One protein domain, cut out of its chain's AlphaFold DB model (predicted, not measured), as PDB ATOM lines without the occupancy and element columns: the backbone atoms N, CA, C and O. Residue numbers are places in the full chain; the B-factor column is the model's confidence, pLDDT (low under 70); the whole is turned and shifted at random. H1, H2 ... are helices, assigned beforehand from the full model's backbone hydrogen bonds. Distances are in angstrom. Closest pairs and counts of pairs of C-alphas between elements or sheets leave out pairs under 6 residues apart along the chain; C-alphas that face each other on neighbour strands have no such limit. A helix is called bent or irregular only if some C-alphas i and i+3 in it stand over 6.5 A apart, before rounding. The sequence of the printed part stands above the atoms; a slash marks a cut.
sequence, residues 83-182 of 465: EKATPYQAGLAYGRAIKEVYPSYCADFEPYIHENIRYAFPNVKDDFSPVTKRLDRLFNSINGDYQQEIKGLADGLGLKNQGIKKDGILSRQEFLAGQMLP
ATOM      1  N   GLU A  83      31.825 -20.072  -1.849       96.00
ATOM      2  CA  GLU A  83      31.199 -18.786  -1.496       96.00
ATOM      3  C   GLU A  83      31.161 -18.527   0.022       96.00
ATOM      4  O   GLU A  83      31.046 -17.384   0.472       96.00
ATOM      5  N   LYS A  84      31.236 -19.592   0.829       93.38
ATOM      6  CA  LYS A  84      31.162 -19.536   2.297       93.38
ATOM      7  C   LYS A  84      32.524 -19.649   2.977       93.38
ATOM      8  O   LYS A  84      32.588 -19.603   4.208       93.38
ATOM      9  N   ALA A  85      33.599 -19.829   2.217       96.19
ATOM     10  CA  ALA A  85      34.877 -20.264   2.750       96.19
ATOM     11  C   ALA A  85      36.048 -19.543   2.084       96.19
ATOM     12  O   ALA A  85      36.046 -19.243   0.899       96.19
ATOM     13  N   THR A  86      37.116 -19.305   2.844       98.19
ATOM     14  CA  THR A  86      38.416 -19.065   2.203       98.19
ATOM     15  C   THR A  86      38.891 -20.344   1.499       98.19
ATOM     16  O   THR A  86      38.534 -21.435   1.957       98.19
ATOM     17  N   PRO A  87      39.770 -20.253   0.486       98.44
ATOM     18  CA  PRO A  87      40.304 -21.428  -0.211       98.44
ATOM     19  C   PRO A  87      40.865 -22.498   0.751       98.44
ATOM     20  O   PRO A  87      40.551 -23.683   0.661       98.44
ATOM     21  N   TYR A  88      41.601 -22.080   1.789       98.75
ATOM     22  CA  TYR A  88      42.085 -22.995   2.831       98.75
ATOM     23  C   TYR A  88      40.952 -23.684   3.614       98.75
ATOM     24  O   TYR A  88      41.034 -24.877   3.898       98.75
ATOM     25  N   GLN A  89      39.899 -22.950   3.988       98.75
ATOM     26  CA  GLN A  89      38.758 -23.523   4.711       98.75
ATOM     27  C   GLN A  89      37.961 -24.498   3.840       98.75
ATOM     28  O   GLN A  89      37.534 -25.526   4.359       98.75
ATOM     29  N   ALA A  90      37.814 -24.206   2.545       98.62
ATOM     30  CA  ALA A  90      37.187 -25.102   1.580       98.62
ATOM     31  C   ALA A  90      37.952 -26.431   1.511       98.62
ATOM     32  O   ALA A  90      37.392 -27.487   1.813       98.62
ATOM     33  N   GLY A  91      39.267 -26.374   1.276       98.69
ATOM     34  CA  GLY A  91      40.118 -27.564   1.315       98.69
ATOM     35  C   GLY A  91      40.012 -28.325   2.641       98.69
ATOM     36  O   GLY A  91      39.818 -29.539   2.657       98.69
ATOM     37  N   LEU A  92      40.072 -27.619   3.776       98.81
ATOM     38  CA  LEU A  92      39.971 -28.224   5.109       98.81
ATOM     39  C   LEU A  92      38.651 -28.972   5.324       98.81
ATOM     40  O   LEU A  92      38.660 -30.069   5.890       98.81
ATOM     41  N   ALA A  93      37.531 -28.388   4.898       98.81
ATOM     42  CA  ALA A  93      36.223 -29.027   4.962       98.81
ATOM     43  C   ALA A  93      36.178 -30.267   4.063       98.81
ATOM     44  O   ALA A  93      35.783 -31.336   4.531       98.81
ATOM     45  N   TYR A  94      36.678 -30.163   2.830       98.81
ATOM     46  CA  TYR A  94      36.714 -31.288   1.901       98.81
ATOM     47  C   TYR A  94      37.525 -32.467   2.455       98.81
ATOM     48  O   TYR A  94      37.029 -33.590   2.524       98.81
ATOM     49  N   GLY A  95      38.722 -32.214   2.989       98.69
ATOM     50  CA  GLY A  95      39.547 -33.269   3.584       98.69
ATOM     51  C   GLY A  95      38.910 -33.929   4.802       98.69
ATOM     52  O   GLY A  95      39.053 -35.134   4.996       98.69
ATOM     53  N   ARG A  96      38.170 -33.166   5.614       98.69
ATOM     54  CA  ARG A  96      37.397 -33.732   6.729       98.69
ATOM     55  C   ARG A  96      36.266 -34.616   6.224       98.69
ATOM     56  O   ARG A  96      36.097 -35.701   6.761       98.69
ATOM     57  N   ALA A  97      35.534 -34.176   5.204       98.81
ATOM     58  CA  ALA A  97      34.456 -34.961   4.617       98.81
ATOM     59  C   ALA A  97      34.965 -36.288   4.039       98.81
ATOM     60  O   ALA A  97      34.393 -37.330   4.351       98.81
ATOM     61  N   ILE A  98      36.088 -36.277   3.307       98.75
ATOM     62  CA  ILE A  98      36.707 -37.497   2.758       98.75
ATOM     63  C   ILE A  98      36.996 -38.520   3.860       98.75
ATOM     64  O   ILE A  98      36.695 -39.696   3.697       98.75
ATOM     65  N   LYS A  99      37.542 -38.096   5.005       97.62
ATOM     66  CA  LYS A  99      37.843 -39.024   6.107       97.62
ATOM     67  C   LYS A  99      36.615 -39.691   6.707       97.62
ATOM     68  O   LYS A  99      36.735 -40.804   7.207       97.62
ATOM     69  N   GLU A 100      35.488 -38.988   6.722       98.19
ATOM     70  CA  GLU A 100      34.244 -39.515   7.277       98.19
ATOM     71  C   GLU A 100      33.601 -40.513   6.310       98.19
ATOM     72  O   GLU A 100      33.188 -41.589   6.736       98.19
ATOM     73  N   VAL A 101      33.568 -40.200   5.010       98.38
ATOM     74  CA  VAL A 101      32.955 -41.083   4.000       98.38
ATOM     75  C   VAL A 101      33.865 -42.236   3.573       98.38
ATOM     76  O   VAL A 101      33.371 -43.307   3.237       98.38
ATOM     77  N   TYR A 102      35.187 -42.040   3.606       97.75
ATOM     78  CA  TYR A 102      36.172 -43.025   3.167       97.75
ATOM     79  C   TYR A 102      37.392 -43.087   4.110       97.75
ATOM     80  O   TYR A 102      38.483 -42.606   3.787       97.75
ATOM     81  N   PRO A 103      37.257 -43.722   5.291       96.12
ATOM     82  CA  PRO A 103      38.305 -43.733   6.316       96.12
ATOM     83  C   PRO A 103      39.658 -44.324   5.885       96.12
ATOM     84  O   PRO A 103      40.685 -43.965   6.468       96.12
ATOM     85  N   SER A 104      39.687 -45.224   4.893       95.12
ATOM     86  CA  SER A 104      40.921 -45.830   4.368       95.12
ATOM     87  C   SER A 104      41.545 -45.074   3.192       95.12
ATOM     88  O   SER A 104      42.634 -45.458   2.774       95.12
ATOM     89  N   TYR A 105      40.950 -43.962   2.735       96.31
ATOM     90  CA  TYR A 105      41.408 -43.177   1.578       96.31
ATOM     91  C   TYR A 105      42.933 -42.987   1.533       96.31
ATOM     92  O   TYR A 105      43.580 -43.321   0.547       96.31
ATOM     93  N   CYS A 106      43.540 -42.510   2.626       94.50
ATOM     94  CA  CYS A 106      44.984 -42.267   2.671       94.50
ATOM     95  C   CYS A 106      45.820 -43.549   2.518       94.50
ATOM     96  O   CYS A 106      46.880 -43.514   1.899       94.50
ATOM     97  N   ALA A 107      45.372 -44.663   3.101       93.38
ATOM     98  CA  ALA A 107      46.080 -45.938   3.019       93.38
ATOM     99  C   ALA A 107      45.957 -46.559   1.619       93.38
ATOM    100  O   ALA A 107      46.918 -47.147   1.133       93.38
ATOM    101  N   ASP A 108      44.809 -46.380   0.963       93.56
ATOM    102  CA  ASP A 108      44.554 -46.893  -0.385       93.56
ATOM    103  C   ASP A 108      45.241 -46.047  -1.472       93.56
ATOM    104  O   ASP A 108      45.653 -46.573  -2.508       93.56
ATOM    105  N   PHE A 109      45.408 -44.741  -1.235       95.06
ATOM    106  CA  PHE A 109      45.998 -43.815  -2.205       95.06
ATOM    107  C   PHE A 109      47.537 -43.817  -2.211       95.06
ATOM    108  O   PHE A 109      48.147 -43.612  -3.259       95.06
ATOM    109  N   GLU A 110      48.200 -44.082  -1.080       95.06
ATOM    110  CA  GLU A 110      49.673 -44.073  -1.004       95.06
ATOM    111  C   GLU A 110      50.353 -45.056  -1.986       95.06
ATOM    112  O   GLU A 110      51.241 -44.615  -2.730       95.06
ATOM    113  N   PRO A 111      49.927 -46.332  -2.106       93.69
ATOM    114  CA  PRO A 111      50.552 -47.274  -3.032       93.69
ATOM    115  C   PRO A 111      50.470 -46.806  -4.484       93.69
ATOM    116  O   PRO A 111      51.443 -46.929  -5.233       93.69
ATOM    117  N   TYR A 112      49.336 -46.207  -4.846       93.94
ATOM    118  CA  TYR A 112      49.084 -45.658  -6.169       93.94
ATOM    119  C   TYR A 112      50.053 -44.521  -6.525       93.94
ATOM    120  O   TYR A 112      50.625 -44.491  -7.620       93.94
ATOM    121  N   ILE A 113      50.317 -43.617  -5.579       95.00
ATOM    122  CA  ILE A 113      51.310 -42.552  -5.762       95.00
ATOM    123  C   ILE A 113      52.711 -43.134  -5.974       95.00
ATOM    124  O   ILE A 113      53.432 -42.700  -6.873       95.00
ATOM    125  N   HIS A 114      53.099 -44.154  -5.205       93.44
ATOM    126  CA  HIS A 114      54.406 -44.803  -5.364       93.44
ATOM    127  C   HIS A 114      54.568 -45.513  -6.710       93.44
ATOM    128  O   HIS A 114      55.673 -45.529  -7.261       93.44
ATOM    129  N   GLU A 115      53.501 -46.098  -7.254       93.00
ATOM    130  CA  GLU A 115      53.510 -46.670  -8.604       93.00
ATOM    131  C   GLU A 115      53.806 -45.604  -9.660       93.00
ATOM    132  O   GLU A 115      54.718 -45.787 -10.471       93.00
ATOM    133  N   ASN A 116      53.116 -44.467  -9.589       93.81
ATOM    134  CA  ASN A 116      53.312 -43.349 -10.511       93.81
ATOM    135  C   ASN A 116      54.700 -42.707 -10.362       93.81
ATOM    136  O   ASN A 116      55.367 -42.419 -11.357       93.81
ATOM    137  N   ILE A 117      55.199 -42.543  -9.132       94.19
ATOM    138  CA  ILE A 117      56.562 -42.049  -8.894       94.19
ATOM    139  C   ILE A 117      57.593 -43.009  -9.489       94.19
ATOM    140  O   ILE A 117      58.533 -42.560 -10.142       94.19
ATOM    141  N   ARG A 118      57.435 -44.323  -9.294       92.19
ATOM    142  CA  ARG A 118      58.357 -45.319  -9.857       92.19
ATOM    143  C   ARG A 118      58.336 -45.306 -11.380       92.19
ATOM    144  O   ARG A 118      59.393 -45.464 -11.987       92.19
ATOM    145  N   TYR A 119      57.164 -45.128 -11.984       90.12
ATOM    146  CA  TYR A 119      57.044 -45.000 -13.429       90.12
ATOM    147  C   TYR A 119      57.794 -43.758 -13.939       90.12
ATOM    148  O   TYR A 119      58.655 -43.862 -14.813       90.12
ATOM    149  N   ALA A 120      57.528 -42.596 -13.340       91.06
ATOM    150  CA  ALA A 120      58.105 -41.316 -13.744       91.06
ATOM    151  C   ALA A 120      59.610 -41.198 -13.443       91.06
ATOM    152  O   ALA A 120      60.357 -40.508 -14.143       91.06
ATOM    153  N   PHE A 121      60.066 -41.865 -12.381       92.19
ATOM    154  CA  PHE A 121      61.433 -41.829 -11.873       92.19
ATOM    155  C   PHE A 121      61.966 -43.253 -11.624       92.19
ATOM    156  O   PHE A 121      62.263 -43.616 -10.483       92.19
ATOM    157  N   PRO A 122      62.197 -44.063 -12.675       88.75
ATOM    158  CA  PRO A 122      62.564 -45.479 -12.531       88.75
ATOM    159  C   PRO A 122      63.922 -45.705 -11.848       88.75
ATOM    160  O   PRO A 122      64.225 -46.810 -11.398       88.75
ATOM    161  N   ASN A 123      64.750 -44.660 -11.766       88.69
ATOM    162  CA  ASN A 123      66.069 -44.695 -11.134       88.69
ATOM    163  C   ASN A 123      66.067 -44.205  -9.674       88.69
ATOM    164  O   ASN A 123      67.095 -44.323  -9.005       88.69
ATOM    165  N   VAL A 124      64.952 -43.661  -9.173       86.06
ATOM    166  CA  VAL A 124      64.808 -43.265  -7.766       86.06
ATOM    167  C   VAL A 124      64.508 -44.512  -6.933       86.06
ATOM    168  O   VAL A 124      63.604 -45.280  -7.252       86.06
ATOM    169  N   LYS A 125      65.298 -44.734  -5.877       77.94
ATOM    170  CA  LYS A 125      65.121 -45.855  -4.936       77.94
ATOM    171  C   LYS A 125      64.840 -45.358  -3.525       77.94
ATOM    172  O   LYS A 125      63.762 -45.606  -3.006       77.94
ATOM    173  N   ASP A 126      65.793 -44.611  -2.968       81.56
ATOM    174  CA  ASP A 126      65.737 -44.122  -1.583       81.56
ATOM    175  C   ASP A 126      65.863 -42.590  -1.480       81.56
ATOM    176  O   ASP A 126      65.517 -42.006  -0.457       81.56
ATOM    177  N   ASP A 127      66.347 -41.925  -2.539       88.62
ATOM    178  CA  ASP A 127      66.460 -40.466  -2.611       88.62
ATOM    179  C   ASP A 127      65.375 -39.878  -3.520       88.62
ATOM    180  O   ASP A 127      65.518 -39.813  -4.743       88.62
ATOM    181  N   PHE A 128      64.288 -39.429  -2.895       93.06
ATOM    182  CA  PHE A 128      63.170 -38.770  -3.569       93.06
ATOM    183  C   PHE A 128      63.394 -37.268  -3.798       93.06
ATOM    184  O   PHE A 128      62.479 -36.585  -4.257       93.06
ATOM    185  N   SER A 129      64.591 -36.727  -3.533       92.88
ATOM    186  CA  SER A 129      64.874 -35.302  -3.743       92.88
ATOM    187  C   SER A 129      64.570 -34.791  -5.162       92.88
ATOM    188  O   SER A 129      64.060 -33.670  -5.259       92.88
ATOM    189  N   PRO A 130      64.755 -35.560  -6.263       92.94
ATOM    190  CA  PRO A 130      64.349 -35.100  -7.591       92.94
ATOM    191  C   PRO A 130      62.830 -34.942  -7.727       92.94
ATOM    192  O   PRO A 130      62.369 -34.018  -8.398       92.94
ATOM    193  N   VAL A 131      62.065 -35.821  -7.070       94.62
ATOM    194  CA  VAL A 131      60.597 -35.791  -7.059       94.62
ATOM    195  C   VAL A 131      60.127 -34.585  -6.258       94.62
ATOM    196  O   VAL A 131      59.440 -33.726  -6.797       94.62
ATOM    197  N   THR A 132      60.591 -34.447  -5.012       94.81
ATOM    198  CA  THR A 132      60.230 -33.323  -4.136       94.81
ATOM    199  C   THR A 132      60.583 -31.979  -4.766       94.81
ATOM    200  O   THR A 132      59.752 -31.079  -4.788       94.81
ATOM    201  N   LYS A 133      61.776 -31.849  -5.369       94.75
ATOM    202  CA  LYS A 133      62.172 -30.618  -6.067       94.75
ATOM    203  C   LYS A 133      61.194 -30.270  -7.194       94.75
ATOM    204  O   LYS A 133      60.857 -29.100  -7.353       94.75
ATOM    205  N   ARG A 134      60.762 -31.258  -7.987       95.56
ATOM    206  CA  ARG A 134      59.782 -31.050  -9.062       95.56
ATOM    207  C   ARG A 134      58.441 -30.586  -8.494       95.56
ATOM    208  O   ARG A 134      57.921 -29.576  -8.958       95.56
ATOM    209  N   LEU A 135      57.928 -31.277  -7.478       96.38
ATOM    210  CA  LEU A 135      56.644 -30.960  -6.846       96.38
ATOM    211  C   LEU A 135      56.641 -29.563  -6.223       96.38
ATOM    212  O   LEU A 135      55.749 -28.774  -6.508       96.38
ATOM    213  N   ASP A 136      57.671 -29.212  -5.453       96.06
ATOM    214  CA  ASP A 136      57.764 -27.897  -4.815       96.06
ATOM    215  C   ASP A 136      57.809 -26.768  -5.852       96.06
ATOM    216  O   ASP A 136      57.220 -25.705  -5.656       96.06
ATOM    217  N   ARG A 137      58.504 -26.969  -6.978       96.50
ATOM    218  CA  ARG A 137      58.555 -25.975  -8.060       96.50
ATOM    219  C   ARG A 137      57.183 -25.740  -8.680       96.50
ATOM    220  O   ARG A 137      56.795 -24.584  -8.821       96.50
ATOM    221  N   LEU A 138      56.471 -26.814  -9.011       97.50
ATOM    222  CA  LEU A 138      55.148 -26.745  -9.631       97.50
ATOM    223  C   LEU A 138      54.080 -26.231  -8.664       97.50
ATOM    224  O   LEU A 138      53.261 -25.390  -9.020       97.50
ATOM    225  N   PHE A 139      54.136 -26.641  -7.400       98.00
ATOM    226  CA  PHE A 139      53.244 -26.114  -6.374       98.00
ATOM    227  C   PHE A 139      53.391 -24.610  -6.184       98.00
ATOM    228  O   PHE A 139      52.401 -23.904  -6.030       98.00
ATOM    229  N   ASN A 140      54.614 -24.091  -6.261       97.69
ATOM    230  CA  ASN A 140      54.846 -22.656  -6.156       97.69
ATOM    231  C   ASN A 140      54.502 -21.879  -7.442       97.69
ATOM    232  O   ASN A 140      54.504 -20.648  -7.403       97.69
ATOM    233  N   SER A 141      54.234 -22.548  -8.572       97.06
ATOM    234  CA  SER A 141      53.900 -21.886  -9.841       97.06
ATOM    235  C   SER A 141      52.396 -21.710 -10.071       97.06
ATOM    236  O   SER A 141      52.013 -20.865 -10.881       97.06
ATOM    237  N   ILE A 142      51.554 -22.508  -9.405       98.00
ATOM    238  CA  ILE A 142      50.089 -22.429  -9.522       98.00
ATOM    239  C   ILE A 142      49.512 -21.271  -8.690       98.00
ATOM    240  O   ILE A 142      50.199 -20.707  -7.835       98.00
ATOM    241  N   ASN A 143      48.247 -20.913  -8.941       97.38
ATOM    242  CA  ASN A 143      47.544 -19.847  -8.216       97.38
ATOM    243  C   ASN A 143      47.617 -20.072  -6.692       97.38
ATOM    244  O   ASN A 143      47.441 -21.190  -6.210       97.38
ATOM    245  N   GLY A 144      47.878 -18.999  -5.940       98.38
ATOM    246  CA  GLY A 144      47.973 -19.031  -4.483       98.38
ATOM    247  C   GLY A 144      46.709 -19.553  -3.800       98.38
ATOM    248  O   GLY A 144      46.837 -20.223  -2.780       98.38
ATOM    249  N   ASP A 145      45.527 -19.319  -4.372       98.25
ATOM    250  CA  ASP A 145      44.263 -19.824  -3.821       98.25
ATOM    251  C   ASP A 145      44.193 -21.358  -3.899       98.25
ATOM    252  O   ASP A 145      44.004 -22.012  -2.873       98.25
ATOM    253  N   TYR A 146      44.537 -21.949  -5.048       98.62
ATOM    254  CA  TYR A 146      44.641 -23.408  -5.195       98.62
ATOM    255  C   TYR A 146      45.705 -24.003  -4.260       98.62
ATOM    256  O   TYR A 146      45.513 -25.065  -3.670       98.62
ATOM    257  N   GLN A 147      46.825 -23.298  -4.041       98.75
ATOM    258  CA  GLN A 147      47.815 -23.732  -3.048       98.75
ATOM    259  C   GLN A 147      47.230 -23.780  -1.630       98.75
ATOM    260  O   GLN A 147      47.625 -24.631  -0.830       98.75
ATOM    261  N   GLN A 148      46.352 -22.837  -1.280       98.81
ATOM    262  CA  GLN A 148      45.692 -22.816   0.022       98.81
ATOM    263  C   GLN A 148      44.655 -23.934   0.145       98.81
ATOM    264  O   GLN A 148      44.634 -24.581   1.190       98.81
ATOM    265  N   GLU A 149      43.873 -24.217  -0.899       98.69
ATOM    266  CA  GLU A 149      42.959 -25.370  -0.921       98.69
ATOM    267  C   GLU A 149      43.706 -26.683  -0.702       98.69
ATOM    268  O   GLU A 149      43.364 -27.430   0.208       98.69
ATOM    269  N   ILE A 150      44.788 -26.929  -1.446       98.75
ATOM    270  CA  ILE A 150      45.606 -28.145  -1.304       98.75
ATOM    271  C   ILE A 150      46.164 -28.273   0.123       98.75
ATOM    272  O   ILE A 150      46.155 -29.358   0.712       98.75
ATOM    273  N   LYS A 151      46.634 -27.166   0.717       98.69
ATOM    274  CA  LYS A 151      47.107 -27.144   2.115       98.69
ATOM    275  C   LYS A 151      45.983 -27.466   3.095       98.69
ATOM    276  O   LYS A 151      46.192 -28.276   3.998       98.69
ATOM    277  N   GLY A 152      44.817 -26.849   2.915       98.75
ATOM    278  CA  GLY A 152      43.628 -27.105   3.718       98.75
ATOM    279  C   GLY A 152      43.196 -28.562   3.624       98.75
ATOM    280  O   GLY A 152      42.998 -29.210   4.646       98.75
ATOM    281  N   LEU A 153      43.148 -29.109   2.414       98.75
ATOM    282  CA  LEU A 153      42.782 -30.493   2.128       98.75
ATOM    283  C   LEU A 153      43.719 -31.483   2.819       98.75
ATOM    284  O   LEU A 153      43.256 -32.369   3.541       98.75
ATOM    285  N   ALA A 154      45.033 -31.268   2.724       98.44
ATOM    286  CA  ALA A 154      46.017 -32.056   3.462       98.44
ATOM    287  C   ALA A 154      45.823 -31.969   4.993       98.44
ATOM    288  O   ALA A 154      45.968 -32.969   5.702       98.44
ATOM    289  N   ASP A 155      45.479 -30.790   5.523       98.50
ATOM    290  CA  ASP A 155      45.180 -30.602   6.949       98.50
ATOM    291  C   ASP A 155      43.890 -31.322   7.362       98.50
ATOM    292  O   ASP A 155      43.847 -31.942   8.428       98.50
ATOM    293  N   GLY A 156      42.864 -31.291   6.510       98.25
ATOM    294  CA  GLY A 156      41.573 -31.951   6.720       98.25
ATOM    295  C   GLY A 156      41.701 -33.469   6.746       98.25
ATOM    296  O   GLY A 156      41.184 -34.115   7.658       98.25
ATOM    297  N   LEU A 157      42.506 -34.019   5.833       98.06
ATOM    298  CA  LEU A 157      42.917 -35.425   5.821       98.06
ATOM    299  C   LEU A 157      43.786 -35.796   7.046       98.06
ATOM    300  O   LEU A 157      43.916 -36.966   7.418       98.06
ATOM    301  N   GLY A 158      44.322 -34.803   7.759       96.81
ATOM    302  CA  GLY A 158      45.141 -34.998   8.953       96.81
ATOM    303  C   GLY A 158      46.568 -35.438   8.637       96.81
ATOM    304  O   GLY A 158      47.194 -36.101   9.468       96.81
ATOM    305  N   LEU A 159      47.088 -35.077   7.462       96.38
ATOM    306  CA  LEU A 159      48.427 -35.451   7.017       96.38
ATOM    307  C   LEU A 159      49.481 -34.682   7.825       96.38
ATOM    308  O   LEU A 159      49.591 -33.455   7.755       96.38
ATOM    309  N   LYS A 160      50.270 -35.400   8.627       88.62
ATOM    310  CA  LYS A 160      51.321 -34.815   9.485       88.62
ATOM    311  C   LYS A 160      52.731 -35.118   8.991       88.62
ATOM    312  O   LYS A 160      53.645 -34.337   9.253       88.62
ATOM    313  N   ASN A 161      52.894 -36.236   8.291       85.88
ATOM    314  CA  ASN A 161      54.188 -36.707   7.824       85.88
ATOM    315  C   ASN A 161      54.683 -35.871   6.641       85.88
ATOM    316  O   ASN A 161      53.895 -35.375   5.831       85.88
ATOM    317  N   GLN A 162      56.005 -35.738   6.565       85.19
ATOM    318  CA  GLN A 162      56.715 -35.082   5.474       85.19
ATOM    319  C   GLN A 162      57.608 -36.102   4.764       85.19
ATOM    320  O   GLN A 162      58.060 -37.066   5.385       85.19
ATOM    321  N   GLY A 163      57.933 -35.831   3.504       88.38
ATOM    322  CA  GLY A 163      58.786 -36.668   2.666       88.38
ATOM    323  C   GLY A 163      58.034 -37.833   2.031       88.38
ATOM    324  O   GLY A 163      56.931 -38.169   2.435       88.38
ATOM    325  N   ILE A 164      58.629 -38.432   1.008       92.69
ATOM    326  CA  ILE A 164      58.050 -39.571   0.291       92.69
ATOM    327  C   ILE A 164      58.659 -40.850   0.862       92.69
ATOM    328  O   ILE A 164      59.886 -40.957   0.951       92.69
ATOM    329  N   LYS A 165      57.819 -41.804   1.269       90.19
ATOM    330  CA  LYS A 165      58.251 -43.080   1.833       90.19
ATOM    331  C   LYS A 165      57.161 -44.129   1.670       90.19
ATOM    332  O   LYS A 165      56.050 -43.935   2.124       90.19
ATOM    333  N   LYS A 166      57.528 -45.287   1.113       86.19
ATOM    334  CA  LYS A 166      56.602 -46.411   0.965       86.19
ATOM    335  C   LYS A 166      56.394 -47.132   2.299       86.19
ATOM    336  O   LYS A 166      57.114 -48.090   2.595       86.19
ATOM    337  N   ASP A 167      55.476 -46.651   3.126       88.06
ATOM    338  CA  ASP A 167      55.151 -47.233   4.434       88.06
ATOM    339  C   ASP A 167      53.648 -47.354   4.733       88.06
ATOM    340  O   ASP A 167      53.278 -47.751   5.841       88.06
ATOM    341  N   GLY A 168      52.800 -47.099   3.733       84.88
ATOM    342  CA  GLY A 168      51.346 -47.191   3.848       84.88
ATOM    343  C   GLY A 168      50.716 -46.007   4.585       84.88
ATOM    344  O   GLY A 168      49.545 -46.077   4.959       84.88
ATOM    345  N   ILE A 169      51.474 -44.931   4.830       90.75
ATOM    346  CA  ILE A 169      50.984 -43.707   5.460       90.75
ATOM    347  C   ILE A 169      51.200 -42.532   4.510       90.75
ATOM    348  O   ILE A 169      52.300 -41.993   4.433       90.75
ATOM    349  N   LEU A 170      50.117 -42.065   3.881       95.12
ATOM    350  CA  LEU A 170      50.164 -40.910   2.986       95.12
ATOM    351  C   LEU A 170      50.775 -39.679   3.676       95.12
ATOM    352  O   LEU A 170      50.276 -39.180   4.693       95.12
ATOM    353  N   SER A 171      51.860 -39.170   3.106       96.56
ATOM    354  CA  SER A 171      52.511 -37.938   3.534       96.56
ATOM    355  C   SER A 171      51.983 -36.717   2.778       96.56
ATOM    356  O   SER A 171      51.269 -36.824   1.783       96.56
ATOM    357  N   ARG A 172      52.375 -35.513   3.212       96.19
ATOM    358  CA  ARG A 172      52.040 -34.289   2.469       96.19
ATOM    359  C   ARG A 172      52.683 -34.215   1.092       96.19
ATOM    360  O   ARG A 172      52.053 -33.708   0.173       96.19
ATOM    361  N   GLN A 173      53.924 -34.677   0.948       95.12
ATOM    362  CA  GLN A 173      54.619 -34.659  -0.339       95.12
ATOM    363  C   GLN A 173      54.042 -35.709  -1.288       95.12
ATOM    364  O   GLN A 173      53.951 -35.445  -2.480       95.12
ATOM    365  N   GLU A 174      53.614 -36.863  -0.778       96.69
ATOM    366  CA  GLU A 174      52.919 -37.875  -1.583       96.69
ATOM    367  C   GLU A 174      51.536 -37.390  -2.007       96.69
ATOM    368  O   GLU A 174      51.178 -37.491  -3.176       96.69
ATOM    369  N   PHE A 175      50.793 -36.772  -1.089       97.25
ATOM    370  CA  PHE A 175      49.518 -36.147  -1.415       97.25
ATOM    371  C   PHE A 175      49.672 -35.048  -2.476       97.25
ATOM    372  O   PHE A 175      48.925 -35.027  -3.450       97.25
ATOM    373  N   LEU A 176      50.686 -34.187  -2.339       97.12
ATOM    374  CA  LEU A 176      51.011 -33.173  -3.343       97.12
ATOM    375  C   LEU A 176      51.380 -33.792  -4.698       97.12
ATOM    376  O   LEU A 176      51.038 -33.230  -5.734       97.12
ATOM    377  N   ALA A 177      52.051 -34.947  -4.704       96.50
ATOM    378  CA  ALA A 177      52.330 -35.686  -5.930       96.50
ATOM    379  C   ALA A 177      51.042 -36.150  -6.627       96.50
ATOM    380  O   ALA A 177      50.967 -36.090  -7.851       96.50
ATOM    381  N   GLY A 178      50.030 -36.548  -5.850       95.50
ATOM    382  CA  GLY A 178      48.694 -36.870  -6.351       95.50
ATOM    383  C   GLY A 178      47.998 -35.683  -7.009       95.50
ATOM    384  O   GLY A 178      47.552 -35.815  -8.138       95.50
ATOM    385  N   GLN A 179      48.015 -34.510  -6.364       97.31
ATOM    386  CA  GLN A 179      47.410 -33.265  -6.883       97.31
ATOM    387  C   GLN A 179      48.003 -32.766  -8.211       97.31
ATOM    388  O   GLN A 179      47.543 -31.773  -8.766       97.31
ATOM    389  N   MET A 180      49.115 -33.352  -8.655       95.06
ATOM    390  CA  MET A 180      49.875 -32.935  -9.833       95.06
ATOM    391  C   MET A 180      50.295 -34.143 -10.657       95.06
ATOM    392  O   MET A 180      51.324 -34.105 -11.328       95.06
ATOM    393  N   LEU A 181      49.558 -35.250 -10.579       92.81
ATOM    394  CA  LEU A 181      49.947 -36.489 -11.240       92.81
ATOM    395  C   LEU A 181      50.167 -36.303 -12.755       92.81
ATOM    396  O   LEU A 181      51.270 -36.622 -13.212       92.81
ATOM    397  N   PRO A 182      49.227 -35.733 -13.538       91.00
ATOM    398  CA  PRO A 182      49.464 -35.508 -14.965       91.00
ATOM    399  C   PRO A 182      50.585 -34.487 -15.209       91.00
ATOM    400  O   PRO A 182      51.412 -34.680 -16.096       91.00
TER     401      PRO A 182
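What this domain is: This is residues 83 to 182 of the 465 residues of an uncharacterized protein of Pseudobutyrivibrio xylanivorans (UniProt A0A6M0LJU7). Three helices, H2, H3 and H4, make a loose triangle round the short helix H5, which sits in the middle, while H1 lies side by side with H4 on the side of H4 away from H5. Between H4 and H5 a long stretch without a named element, residues 158 to 171, swings out and folds back. The printed part has 100 residues with five named helices, in the order H1, H2, H3, H4, H5, and no named strand: the class is all helix. It is compact, with a radius of gyration of the C-alphas of 13.6 A, and spans 45 by 31 by 21 A.

How they stand to each other: H1, residues 87 to 101, touches H4, residues 144 to 157, at a shallow tilt of 29 degrees, the same way; their closest C-alphas, of Gly 95 and Gly 156, are 4.0 A apart. H2, residues 105 to 120, is close to H1 but not clearly touching, the closest C-alphas being those of Lys 99 and Tyr 105, 7.1 A apart. H3, residues 129 to 139, is also close to H2 but not clearly touching, with the C-alphas of Ile 117 and Val 131 closest at 7.7 A. H5, residues 172 to 178, is the hub, touching three helices. With residues 110 to 113 alone, H2 touches H5; the closest C-alphas, of Ile 113 and Gly 178, are 6.3 A apart, and the steep tilt of 67 degrees is only just short of about perpendicular. H3 touches H5 about perpendicular, at 74 degrees, with the C-alphas of Leu 135 and Ala 177 closest at 6.5 A. H4 and H5 only just touch, with 3 pairs of C-alphas within 8 A, by residues 150 to 154 of H4 alone; the closest are Ala 154 and Arg 172, 6.5 A apart. The packing is mostly crossed: of these 4 touching pairs, 1 is at a shallow tilt. H1 is apart from H3 and from H5. In H1, H3, H4 and H5 every O i to N i+4 pair is within hydrogen-bond range; in H2, 10 of 12 are.

Where its parts are: H1 begins at C-alpha 87, (40.304, -21.428, -0.211), and measures 21.4 A. H2 measures 22.7 A and is irregular, but only just: C-alphas 108 and 111 are 6.6 A apart. H3 measures 15.1 A, and H4 20.0 A from C-alpha 144 at (47.973, -19.031, -4.483). H5, 9.8 A long, ends at C-alpha 178, (48.694, -36.870, -6.351).

The domain as a whole: The two C-alphas farthest apart, of Lys 84 and Asn 123, are 45.1 A apart. The link from H4 to H5 is long. The printed part has no cut, its mean pLDDT is 94.8, and no printed residue is under 70.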